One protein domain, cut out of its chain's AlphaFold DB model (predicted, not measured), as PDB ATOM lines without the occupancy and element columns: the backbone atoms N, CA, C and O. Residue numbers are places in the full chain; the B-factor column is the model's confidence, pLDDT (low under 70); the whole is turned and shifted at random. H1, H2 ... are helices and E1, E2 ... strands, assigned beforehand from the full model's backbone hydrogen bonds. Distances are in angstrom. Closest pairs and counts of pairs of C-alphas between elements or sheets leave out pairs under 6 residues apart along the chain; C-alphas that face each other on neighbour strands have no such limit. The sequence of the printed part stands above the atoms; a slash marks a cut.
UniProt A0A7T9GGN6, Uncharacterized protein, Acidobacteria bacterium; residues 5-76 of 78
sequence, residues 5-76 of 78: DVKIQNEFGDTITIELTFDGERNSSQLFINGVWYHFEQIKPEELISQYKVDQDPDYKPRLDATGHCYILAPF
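Overview. This is residues 5 to 76 of the 78 residues of an uncharacterized protein of Acidobacteria bacterium (UniProt A0A7T9GGN6). One strongly twisted antiparallel sheet, in order E1 E2 E3 E4 E5, curls like part of a barrel; short helix H1 only grazes it near E5. The printed part has 72 residues, with five named strands and one named helix in the order E1 E2 E3 E4 H1 E5; the class is mostly strand, strands holding 34 of the 41 residues in named elements. It is only just compact, close to loose: radius of gyration of the C-alphas 13.0 A, spans 32 by 30 by 25 A.

Along the chain. Find C-alpha 5 at (-0.305, 19.517, -25.935), where E1, residues 5 to 9, begins. Next come E2, 15 to 22, 22.4 A long; E3, 27 to 33; E4, 36 to 43, 21.5 A; H1, 45 to 51; and E5, 70 to 75, ending at (16.569, 16.492, -13.851).

Arrangement. E1 to E4 form a meander, three hairpins of antiparallel neighbours. Look within hydrogen-bond range for N 6 and O 18, 2.8 A; N 21 and O 28, 2.9 A; N 29 and O 40, 2.8 A; and, between E4 and E5, N 39 and O 74, 2.8 A. Edge strands E1 and E5 are apart. H1, every O i to N i+4 pair within range, comes closest to E5 at C-alphas 45 and 70, 6.3 A.

Size, cuts and confidence. C-alphas 12 and 24 are farthest apart, 35.1 A. The printed part has no cut; H1 to E5 is a long link, residues 52 to 69. No printed residue is under 70 in pLDDT.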
ATOM      1  N   ASP A   5      -1.401  18.827 -25.258       92.94
ATOM      2  CA  ASP A   5      -0.305  19.517 -25.935       92.94
ATOM      3  C   ASP A   5       0.089  20.785 -25.169       92.94
ATOM      4  O   ASP A   5      -0.744  21.651 -24.888       92.94
ATOM      5  N   VAL A   6       1.380  20.924 -24.874       94.12
ATOM      6  CA  VAL A   6       1.957  22.108 -24.231       94.12
ATOM      7  C   VAL A   6       2.824  22.860 -25.224       94.12
ATOM      8  O   VAL A   6       3.750  22.307 -25.817       94.12
ATOM      9  N   LYS A   7       2.544  24.154 -25.381       95.31
ATOM     10  CA  LYS A   7       3.324  25.057 -26.225       95.31
ATOM     11  C   LYS A   7       4.352  25.797 -25.377       95.31
ATOM     12  O   LYS A   7       3.989  26.633 -24.554       95.31
ATOM     13  N   ILE A   8       5.629  25.527 -25.620       94.31
ATOM     14  CA  ILE A   8       6.743  26.252 -25.009       94.31
ATOM     15  C   ILE A   8       7.217  27.287 -26.024       94.31
ATOM     16  O   ILE A   8       7.501  26.942 -27.172       94.31
ATOM     17  N   GLN A   9       7.272  28.552 -25.613       96.62
ATOM     18  CA  GLN A   9       7.745  29.659 -26.437       96.62
ATOM     19  C   GLN A   9       8.983  30.287 -25.796       96.62
ATOM     20  O   GLN A   9       8.963  30.587 -24.603       96.62
ATOM     21  N   ASN A  10      10.042  30.486 -26.581       96.56
ATOM     22  CA  ASN A  10      11.206  31.253 -26.137       96.56
ATOM     23  C   ASN A  10      10.954  32.770 -26.261       96.56
ATOM     24  O   ASN A  10       9.958  33.225 -26.821       96.56
ATOM     25  N   GLU A  11      11.884  33.575 -25.771       97.19
ATOM     26  CA  GLU A  11      11.833  35.036 -25.808       97.19
ATOM     27  C   GLU A  11      11.824  35.639 -27.224       97.19
ATOM     28  O   GLU A  11      11.399  36.781 -27.399       97.19
ATOM     29  N   PHE A  12      12.257  34.881 -28.236       97.81
ATOM     30  CA  PHE A  12      12.265  35.292 -29.644       97.81
ATOM     31  C   PHE A  12      10.963  34.948 -30.377       97.81
ATOM     32  O   PHE A  12      10.759  35.372 -31.514       97.81
ATOM     33  N   GLY A  13      10.063  34.214 -29.721       97.50
ATOM     34  CA  GLY A  13       8.789  33.788 -30.279       97.50
ATOM     35  C   GLY A  13       8.818  32.421 -30.959       97.50
ATOM     36  O   GLY A  13       7.751  31.979 -31.395       97.50
ATOM     37  N   ASP A  14       9.964  31.735 -31.008       97.75
ATOM     38  CA  ASP A  14      10.054  30.360 -31.500       97.75
ATOM     39  C   ASP A  14       9.311  29.426 -30.558       97.75
ATOM     40  O   ASP A  14       9.359  29.572 -29.332       97.75
ATOM     41  N   THR A  15       8.613  28.453 -31.135       97.19
ATOM     42  CA  THR A  15       7.726  27.583 -30.368       97.19
ATOM     43  C   THR A  15       7.996  26.126 -30.652       97.19
ATOM     44  O   THR A  15       8.093  25.730 -31.813       97.19
ATOM     45  N   ILE A  16       8.007  25.331 -29.589       95.94
ATOM     46  CA  ILE A  16       7.950  23.875 -29.657       95.94
ATOM     47  C   ILE A  16       6.659  23.398 -28.993       95.94
ATOM     48  O   ILE A  16       6.192  24.000 -28.022       95.94
ATOM     49  N   THR A  17       6.082  22.326 -29.524       95.88
ATOM     50  CA  THR A  17       4.936  21.648 -28.915       95.88
ATOM     51  C   THR A  17       5.412  20.333 -28.328       95.88
ATOM     52  O   THR A  17       6.062  19.553 -29.023       95.88
ATOM     53  N   ILE A  18       5.086  20.102 -27.062       95.31
ATOM     54  CA  ILE A  18       5.393  18.877 -26.333       95.31
ATOM     55  C   ILE A  18       4.078  18.217 -25.941       95.31
ATOM     56  O   ILE A  18       3.231  18.847 -25.311       95.31
ATOM     57  N   GLU A  19       3.918  16.950 -26.299       95.06
ATOM     58  CA  GLU A  19       2.791  16.140 -25.851       95.06
ATOM     59  C   GLU A  19       3.050  15.643 -24.425       95.06
ATOM     60  O   GLU A  19       4.104  15.059 -24.141       95.06
ATOM     61  N   LEU A  20       2.085  15.869 -23.533       94.69
ATOM     62  CA  LEU A  20       2.048  15.236 -22.219       94.69
ATOM     63  C   LEU A  20       1.162  13.993 -22.253       94.69
ATOM     64  O   LEU A  20       0.054  14.010 -22.794       94.69
ATOM     65  N   THR A  21       1.634  12.933 -21.604       95.06
ATOM     66  CA  THR A  21       0.884  11.695 -21.393       95.06
ATOM     67  C   THR A  21       0.424  11.618 -19.944       95.06
ATOM     68  O   THR A  21       1.193  11.915 -19.032       95.06
ATOM     69  N   PHE A  22      -0.827  11.207 -19.726       91.44
ATOM     70  CA  PHE A  22      -1.318  10.904 -18.385       91.44
ATOM     71  C   PHE A  22      -0.899   9.488 -17.973       91.44
ATOM     72  O   PHE A  22      -1.325   8.518 -18.604       91.44
ATOM     73  N   ASP A  23      -0.093   9.359 -16.922       84.00
ATOM     74  CA  ASP A  23       0.414   8.067 -16.429       84.00
ATOM     75  C   ASP A  23      -0.487   7.393 -15.374       84.00
ATOM     76  O   ASP A  23      -0.225   6.267 -14.954       84.00
ATOM     77  N   GLY A  24      -1.583   8.051 -14.983       84.56
ATOM     78  CA  GLY A  24      -2.469   7.619 -13.899       84.56
ATOM     79  C   GLY A  24      -2.442   8.561 -12.698       84.56
ATOM     80  O   GLY A  24      -3.424   8.623 -11.958       84.56
ATOM     81  N   GLU A  25      -1.371   9.339 -12.551       84.50
ATOM     82  CA  GLU A  25      -1.218  10.342 -11.500       84.50
ATOM     83  C   GLU A  25      -1.048  11.744 -12.089       84.50
ATOM     84  O   GLU A  25      -1.681  12.689 -11.613       84.50
ATOM     85  N   ARG A  26      -0.232  11.894 -13.140       88.69
ATOM     86  CA  ARG A  26       0.199  13.198 -13.665       88.69
ATOM     87  C   ARG A  26       0.199  13.238 -15.183       88.69
ATOM     88  O   ARG A  26       0.338  12.216 -15.846       88.69
ATOM     89  N   ASN A  27       0.082  14.447 -15.733       94.81
ATOM     90  CA  ASN A  27       0.410  14.709 -17.133       94.81
ATOM     91  C   ASN A  27       1.902  15.044 -17.222       94.81
ATOM     92  O   ASN A  27       2.326  16.105 -16.754       94.81
ATOM     93  N   SER A  28       2.690  14.153 -17.816       94.75
ATOM     94  CA  SER A  28       4.143  14.293 -17.887       94.75
ATOM     95  C   SER A  28       4.706  13.890 -19.250       94.75
ATOM     96  O   SER A  28       4.049  13.252 -20.075       94.75
ATOM     97  N   SER A  29       5.931  14.330 -19.509       95.19
ATOM     98  CA  SER A  29       6.752  13.939 -20.649       95.19
ATOM     99  C   SER A  29       8.227  13.991 -20.253       95.19
ATOM    100  O   SER A  29       8.583  14.447 -19.161       95.19
ATOM    101  N   GLN A  30       9.098  13.515 -21.138       94.38
ATOM    102  CA  GLN A  30      10.542  13.541 -20.931       94.38
ATOM    103  C   GLN A  30      11.208  14.396 -22.000       94.38
ATOM    104  O   GLN A  30      10.953  14.232 -23.193       94.38
ATOM    105  N   LEU A  31      12.092  15.292 -21.570       94.81
ATOM    106  CA  LEU A  31      12.885  16.129 -22.465       94.81
ATOM    107  C   LEU A  31      14.350  15.706 -22.412       94.81
ATOM    108  O   LEU A  31      14.909  15.541 -21.331       94.81
ATOM    109  N   PHE A  32      14.976  15.541 -23.577       94.50
ATOM    110  CA  PHE A  32      16.405  15.249 -23.679       94.50
ATOM    111  C   PHE A  32      17.181  16.539 -23.932       94.50
ATOM    112  O   PHE A  32      17.112  17.115 -25.018       94.50
ATOM    113  N   ILE A  33      17.912  17.004 -22.921       94.75
ATOM    114  CA  ILE A  33      18.616  18.287 -22.937       94.75
ATOM    115  C   ILE A  33      20.106  18.010 -22.743       94.75
ATOM    116  O   ILE A  33      20.529  17.532 -21.694       94.75
ATOM    117  N   ASN A  34      20.912  18.300 -23.771       95.75
ATOM    118  CA  ASN A  34      22.376  18.170 -23.749       95.75
ATOM    119  C   ASN A  34      22.903  16.811 -23.249       95.75
ATOM    120  O   ASN A  34      23.916  16.751 -22.556       95.75
ATOM    121  N   GLY A  35      22.238  15.711 -23.610       94.50
ATOM    122  CA  GLY A  35      22.670  14.368 -23.211       94.50
ATOM    123  C   GLY A  35      22.000  13.822 -21.949       94.50
ATOM    124  O   GLY A  35      22.274  12.686 -21.576       94.50
ATOM    125  N   VAL A  36      21.128  14.602 -21.303       95.06
ATOM    126  CA  VAL A  36      20.498  14.254 -20.024       95.06
ATOM    127  C   VAL A  36      18.979  14.292 -20.169       95.06
ATOM    128  O   VAL A  36      18.428  15.199 -20.795       95.06
ATOM    129  N   TRP A  37      18.289  13.299 -19.608       95.00
ATOM    130  CA  TRP A  37      16.829  13.294 -19.537       95.00
ATOM    131  C   TRP A  37      16.339  14.196 -18.401       95.00
ATOM    132  O   TRP A  37      16.956  14.265 -17.340       95.00
ATOM    133  N   TYR A  38      15.217  14.871 -18.626       95.38
ATOM    134  CA  TYR A  38      14.532  15.720 -17.658       95.38
ATOM    135  C   TYR A  38      13.052  15.353 -17.589       95.38
ATOM    136  O   TYR A  38      12.425  15.086 -18.618       95.38
ATOM    137  N   HIS A  39      12.498  15.395 -16.381       93.19
ATOM    138  CA  HIS A  39      11.063  15.392 -16.141       93.19
ATOM    139  C   HIS A  39      10.473  16.721 -16.587       93.19
ATOM    140  O   HIS A  39      10.915  17.773 -16.124       93.19
ATOM    141  N   PHE A  40       9.460  16.666 -17.445       95.31
ATOM    142  CA  PHE A  40       8.617  17.807 -17.762       95.31
ATOM    143  C   PHE A  40       7.177  17.486 -17.375       95.31
ATOM    144  O   PHE A  40       6.558  16.598 -17.959       95.31
ATOM    145  N   GLU A  41       6.653  18.182 -16.372       94.06
ATOM    146  CA  GLU A  41       5.370  17.835 -15.753       94.06
ATOM    147  C   GLU A  41       4.456  19.052 -15.654       94.06
ATOM    148  O   GLU A  41       4.900  20.149 -15.308       94.06
ATOM    149  N   GLN A  42       3.166  18.840 -15.928       95.00
ATOM    150  CA  GLN A  42       2.106  19.755 -15.522       95.00
ATOM    151  C   GLN A  42       1.705  19.413 -14.087       95.00
ATOM    152  O   GLN A  42       1.368  18.267 -13.791       95.00
ATOM    153  N   ILE A  43       1.721  20.404 -13.202       93.50
ATOM    154  CA  ILE A  43       1.564  20.197 -11.763       93.50
ATOM    155  C   ILE A  43       0.710  21.296 -11.134       93.50
ATOM    156  O   ILE A  43       0.726  22.457 -11.559       93.50
ATOM    157  N   LYS A  44      -0.057  20.937 -10.103       93.00
ATOM    158  CA  LYS A  44      -0.813  21.916  -9.320       93.00
ATOM    159  C   LYS A  44       0.112  22.726  -8.407       93.00
ATOM    160  O   LYS A  44       1.100  22.186  -7.908       93.00
ATOM    161  N   PRO A  45      -0.191  24.003  -8.131       91.75
ATOM    162  CA  PRO A  45       0.677  24.838  -7.301       91.75
ATOM    163  C   PRO A  45       0.900  24.280  -5.890       91.75
ATOM    164  O   PRO A  45       2.011  24.358  -5.369       91.75
ATOM    165  N   GLU A  46      -0.121  23.684  -5.275       90.00
ATOM    166  CA  GLU A  46      -0.018  23.054  -3.959       90.00
ATOM    167  C   GLU A  46       0.906  21.826  -3.956       90.00
ATOM    168  O   GLU A  46       1.630  21.593  -2.986       90.00
ATOM    169  N   GLU A  47       0.928  21.062  -5.048       90.38
ATOM    170  CA  GLU A  47       1.807  19.904  -5.226       90.38
ATOM    171  C   GLU A  47       3.242  20.358  -5.483       90.38
ATOM    172  O   GLU A  47       4.169  19.800  -4.898       90.38
ATOM    173  N   LEU A  48       3.426  21.424  -6.273       89.44
ATOM    174  CA  LEU A  48       4.733  22.038  -6.476       89.44
ATOM    175  C   LEU A  48       5.350  22.452  -5.136       89.44
ATOM    176  O   LEU A  48       6.456  22.033  -4.835       89.44
ATOM    177  N   ILE A  49       4.630  23.216  -4.310       85.62
ATOM    178  CA  ILE A  49       5.149  23.736  -3.032       85.62
ATOM    179  C   ILE A  49       5.405  22.610  -2.019       85.62
ATOM    180  O   ILE A  49       6.380  22.654  -1.270       85.62
ATOM    181  N   SER A  50       4.523  21.609  -1.959       85.25
ATOM    182  CA  SER A  50       4.613  20.542  -0.952       85.25
ATOM    183  C   SER A  50       5.629  19.453  -1.297       85.25
ATOM    184  O   SER A  50       6.252  18.902  -0.388       85.25
ATOM    185  N   GLN A  51       5.800  19.132  -2.582       84.00
ATOM    186  CA  GLN A  51       6.635  18.011  -3.024       84.00
ATOM    187  C   GLN A  51       7.987  18.466  -3.568       84.00
ATOM    188  O   GLN A  51       8.990  17.774  -3.391       84.00
ATOM    189  N   TYR A  52       8.032  19.640  -4.194       78.94
ATOM    190  CA  TYR A  52       9.240  20.182  -4.788       78.94
ATOM    191  C   TYR A  52       9.718  21.349  -3.927       78.94
ATOM    192  O   TYR A  52       9.057  22.373  -3.780       78.94
ATOM    193  N   LYS A  53      10.905  21.210  -3.331       74.69
ATOM    194  CA  LYS A  53      11.560  22.293  -2.580       74.69
ATOM    195  C   LYS A  53      12.136  23.330  -3.552       74.69
ATOM    196  O   LYS A  53      13.350  23.494  -3.622       74.69
ATOM    197  N   VAL A  54      11.272  23.940  -4.362       74.00
ATOM    198  CA  VAL A  54      11.654  24.821  -5.476       74.00
ATOM    199  C   VAL A  54      12.210  26.140  -4.958       74.00
ATOM    200  O   VAL A  54      13.234  26.603  -5.449       74.00
ATOM    201  N   ASP A  55      11.552  26.714  -3.952       78.50
ATOM    202  CA  ASP A  55      11.912  27.998  -3.362       78.50
ATOM    203  C   ASP A  55      11.681  27.963  -1.842       78.50
ATOM    204  O   ASP A  55      10.783  27.271  -1.356       78.50
ATOM    205  N   GLN A  56      12.527  28.665  -1.089       77.81
ATOM    206  CA  GLN A  56      12.369  28.856   0.357       77.81
ATOM    207  C   GLN A  56      11.703  30.193   0.695       77.81
ATOM    208  O   GLN A  56      11.416  30.440   1.866       77.81
ATOM    209  N   ASP A  57      11.466  31.046  -0.302       84.81
ATOM    210  CA  ASP A  57      10.709  32.277  -0.157       84.81
ATOM    211  C   ASP A  57       9.251  31.942   0.215       84.81
ATOM    212  O   ASP A  57       8.524  31.345  -0.587       84.81
ATOM    213  N   PRO A  58       8.795  32.302   1.430       80.75
ATOM    214  CA  PRO A  58       7.425  32.040   1.863       80.75
ATOM    215  C   PRO A  58       6.381  32.802   1.035       80.75
ATOM    216  O   PRO A  58       5.208  32.424   1.051       80.75
ATOM    217  N   ASP A  59       6.787  33.851   0.315       86.81
ATOM    218  CA  ASP A  59       5.926  34.624  -0.576       86.81
ATOM    219  C   ASP A  59       5.957  34.113  -2.027       86.81
ATOM    220  O   ASP A  59       5.232  34.644  -2.881       86.81
ATOM    221  N   TYR A  60       6.734  33.059  -2.316       87.38
ATOM    222  CA  TYR A  60       6.760  32.427  -3.631       87.38
ATOM    223  C   TYR A  60       5.363  31.944  -4.029       87.38
ATOM    224  O   TYR A  60       4.719  31.129  -3.363       87.38
ATOM    225  N   LYS A  61       4.897  32.440  -5.175       89.12
ATOM    226  CA  LYS A  61       3.639  32.037  -5.800       89.12
ATOM    227  C   LYS A  61       3.933  31.622  -7.237       89.12
ATOM    228  O   LYS A  61       4.260  32.495  -8.048       89.12
ATOM    229  N   PRO A  62       3.833  30.324  -7.577       91.06
ATOM    230  CA  PRO A  62       4.067  29.879  -8.941       91.06
ATOM    231  C   PRO A  62       3.068  30.538  -9.892       91.06
ATOM    232  O   PRO A  62       1.902  30.760  -9.560       91.06
ATOM    233  N   ARG A  63       3.537  30.855 -11.100       93.19
ATOM    234  CA  ARG A  63       2.661  31.349 -12.163       93.19
ATOM    235  C   ARG A  63       1.855  30.194 -12.727       93.19
ATOM    236  O   ARG A  63       2.410  29.130 -12.994       93.19
ATOM    237  N   LEU A  64       0.565  30.442 -12.916       95.25
ATOM    238  CA  LEU A  64      -0.383  29.450 -13.402       95.25
ATOM    239  C   LEU A  64      -0.825  29.787 -14.822       95.25
ATOM    240  O   LEU A  64      -0.894  30.960 -15.202       95.25
ATOM    241  N   ASP A  65      -1.145  28.756 -15.589       94.19
ATOM    242  CA  ASP A  65      -1.835  28.875 -16.864       94.19
ATOM    243  C   ASP A  65      -3.340  29.156 -16.672       94.19
ATOM    244  O   ASP A  65      -3.858  29.256 -15.556       94.19
ATOM    245  N   ALA A  66      -4.072  29.269 -17.783       93.44
ATOM    246  CA  ALA A  66      -5.516  29.513 -17.767       93.44
ATOM    247  C   ALA A  66      -6.338  28.367 -17.142       93.44
ATOM    248  O   ALA A  66      -7.519  28.547 -16.849       93.44
ATOM    249  N   THR A  67      -5.732  27.195 -16.953       91.94
ATOM    250  CA  THR A  67      -6.349  26.009 -16.352       91.94
ATOM    251  C   THR A  67      -5.985  25.835 -14.876       91.94
ATOM    252  O   THR A  67      -6.479  24.909 -14.237       91.94
ATOM    253  N   GLY A  68      -5.166  26.734 -14.317       94.19
ATOM    254  CA  GLY A  68      -4.748  26.705 -12.918       94.19
ATOM    255  C   GLY A  68      -3.541  25.808 -12.634       94.19
ATOM    256  O   GLY A  68      -3.281  25.517 -11.468       94.19
ATOM    257  N   HIS A  69      -2.799  25.383 -13.658       94.44
ATOM    258  CA  HIS A  69      -1.604  24.552 -13.495       94.44
ATOM    259  C   HIS A  69      -0.324  25.357 -13.698       94.44
ATOM    260  O   HIS A  69      -0.307  26.376 -14.385       94.44
ATOM    261  N   CYS A  70       0.769  24.874 -13.120       94.31
ATOM    262  CA  CYS A  70       2.123  25.305 -13.440       94.31
ATOM    263  C   CYS A  70       2.911  24.138 -14.040       94.31
ATOM    264  O   CYS A  70       2.402  23.021 -14.152       94.31
ATOM    265  N   TYR A  71       4.147  24.406 -14.449       94.00
ATOM    266  CA  TYR A  71       5.012  23.406 -15.060       94.00
ATOM    267  C   TYR A  71       6.351  23.363 -14.348       94.00
ATOM    268  O   TYR A  71       6.886  24.404 -13.960       94.00
ATOM    269  N   ILE A  72       6.898  22.160 -14.214       93.19
ATOM    270  CA  ILE A  72       8.247  21.945 -13.707       93.19
ATOM    271  C   ILE A  72       9.087  21.220 -14.753       93.19
ATOM    272  O   ILE A  72       8.624  20.294 -15.416       93.19
ATOM    273  N   LEU A  73      10.332  21.674 -14.884       94.06
ATOM    274  CA  LEU A  73      11.390  20.988 -15.608       94.06
ATOM    275  C   LEU A  73      12.489  20.651 -14.601       94.06
ATOM    276  O   LEU A  73      13.144  21.558 -14.086       94.06
ATOM    277  N   ALA A  74      12.679  19.371 -14.304       91.81
ATOM    278  CA  ALA A  74      13.641  18.923 -13.301       91.81
ATOM    279  C   ALA A  74      14.473  17.747 -13.829       91.81
ATOM    280  O   ALA A  74      13.945  16.915 -14.568       91.81
ATOM    281  N   PRO A  75      15.770  17.660 -13.493       89.94
ATOM    282  CA  PRO A  75      16.569  16.492 -13.851       89.94
ATOM    283  C   PRO A  75      16.040  15.242 -13.131       89.94
ATOM    284  O   PRO A  75      15.461  15.343 -12.047       89.94
ATOM    285  N   PHE A  76      16.260  14.063 -13.716       82.31
ATOM    286  CA  PHE A  76      16.070  12.800 -12.995       82.31
ATOM    287  C   PHE A  76      17.076  12.701 -11.836       82.31
ATOM    288  O   PHE A  76      18.193  13.213 -11.928       82.31
TER     289      PHE A  76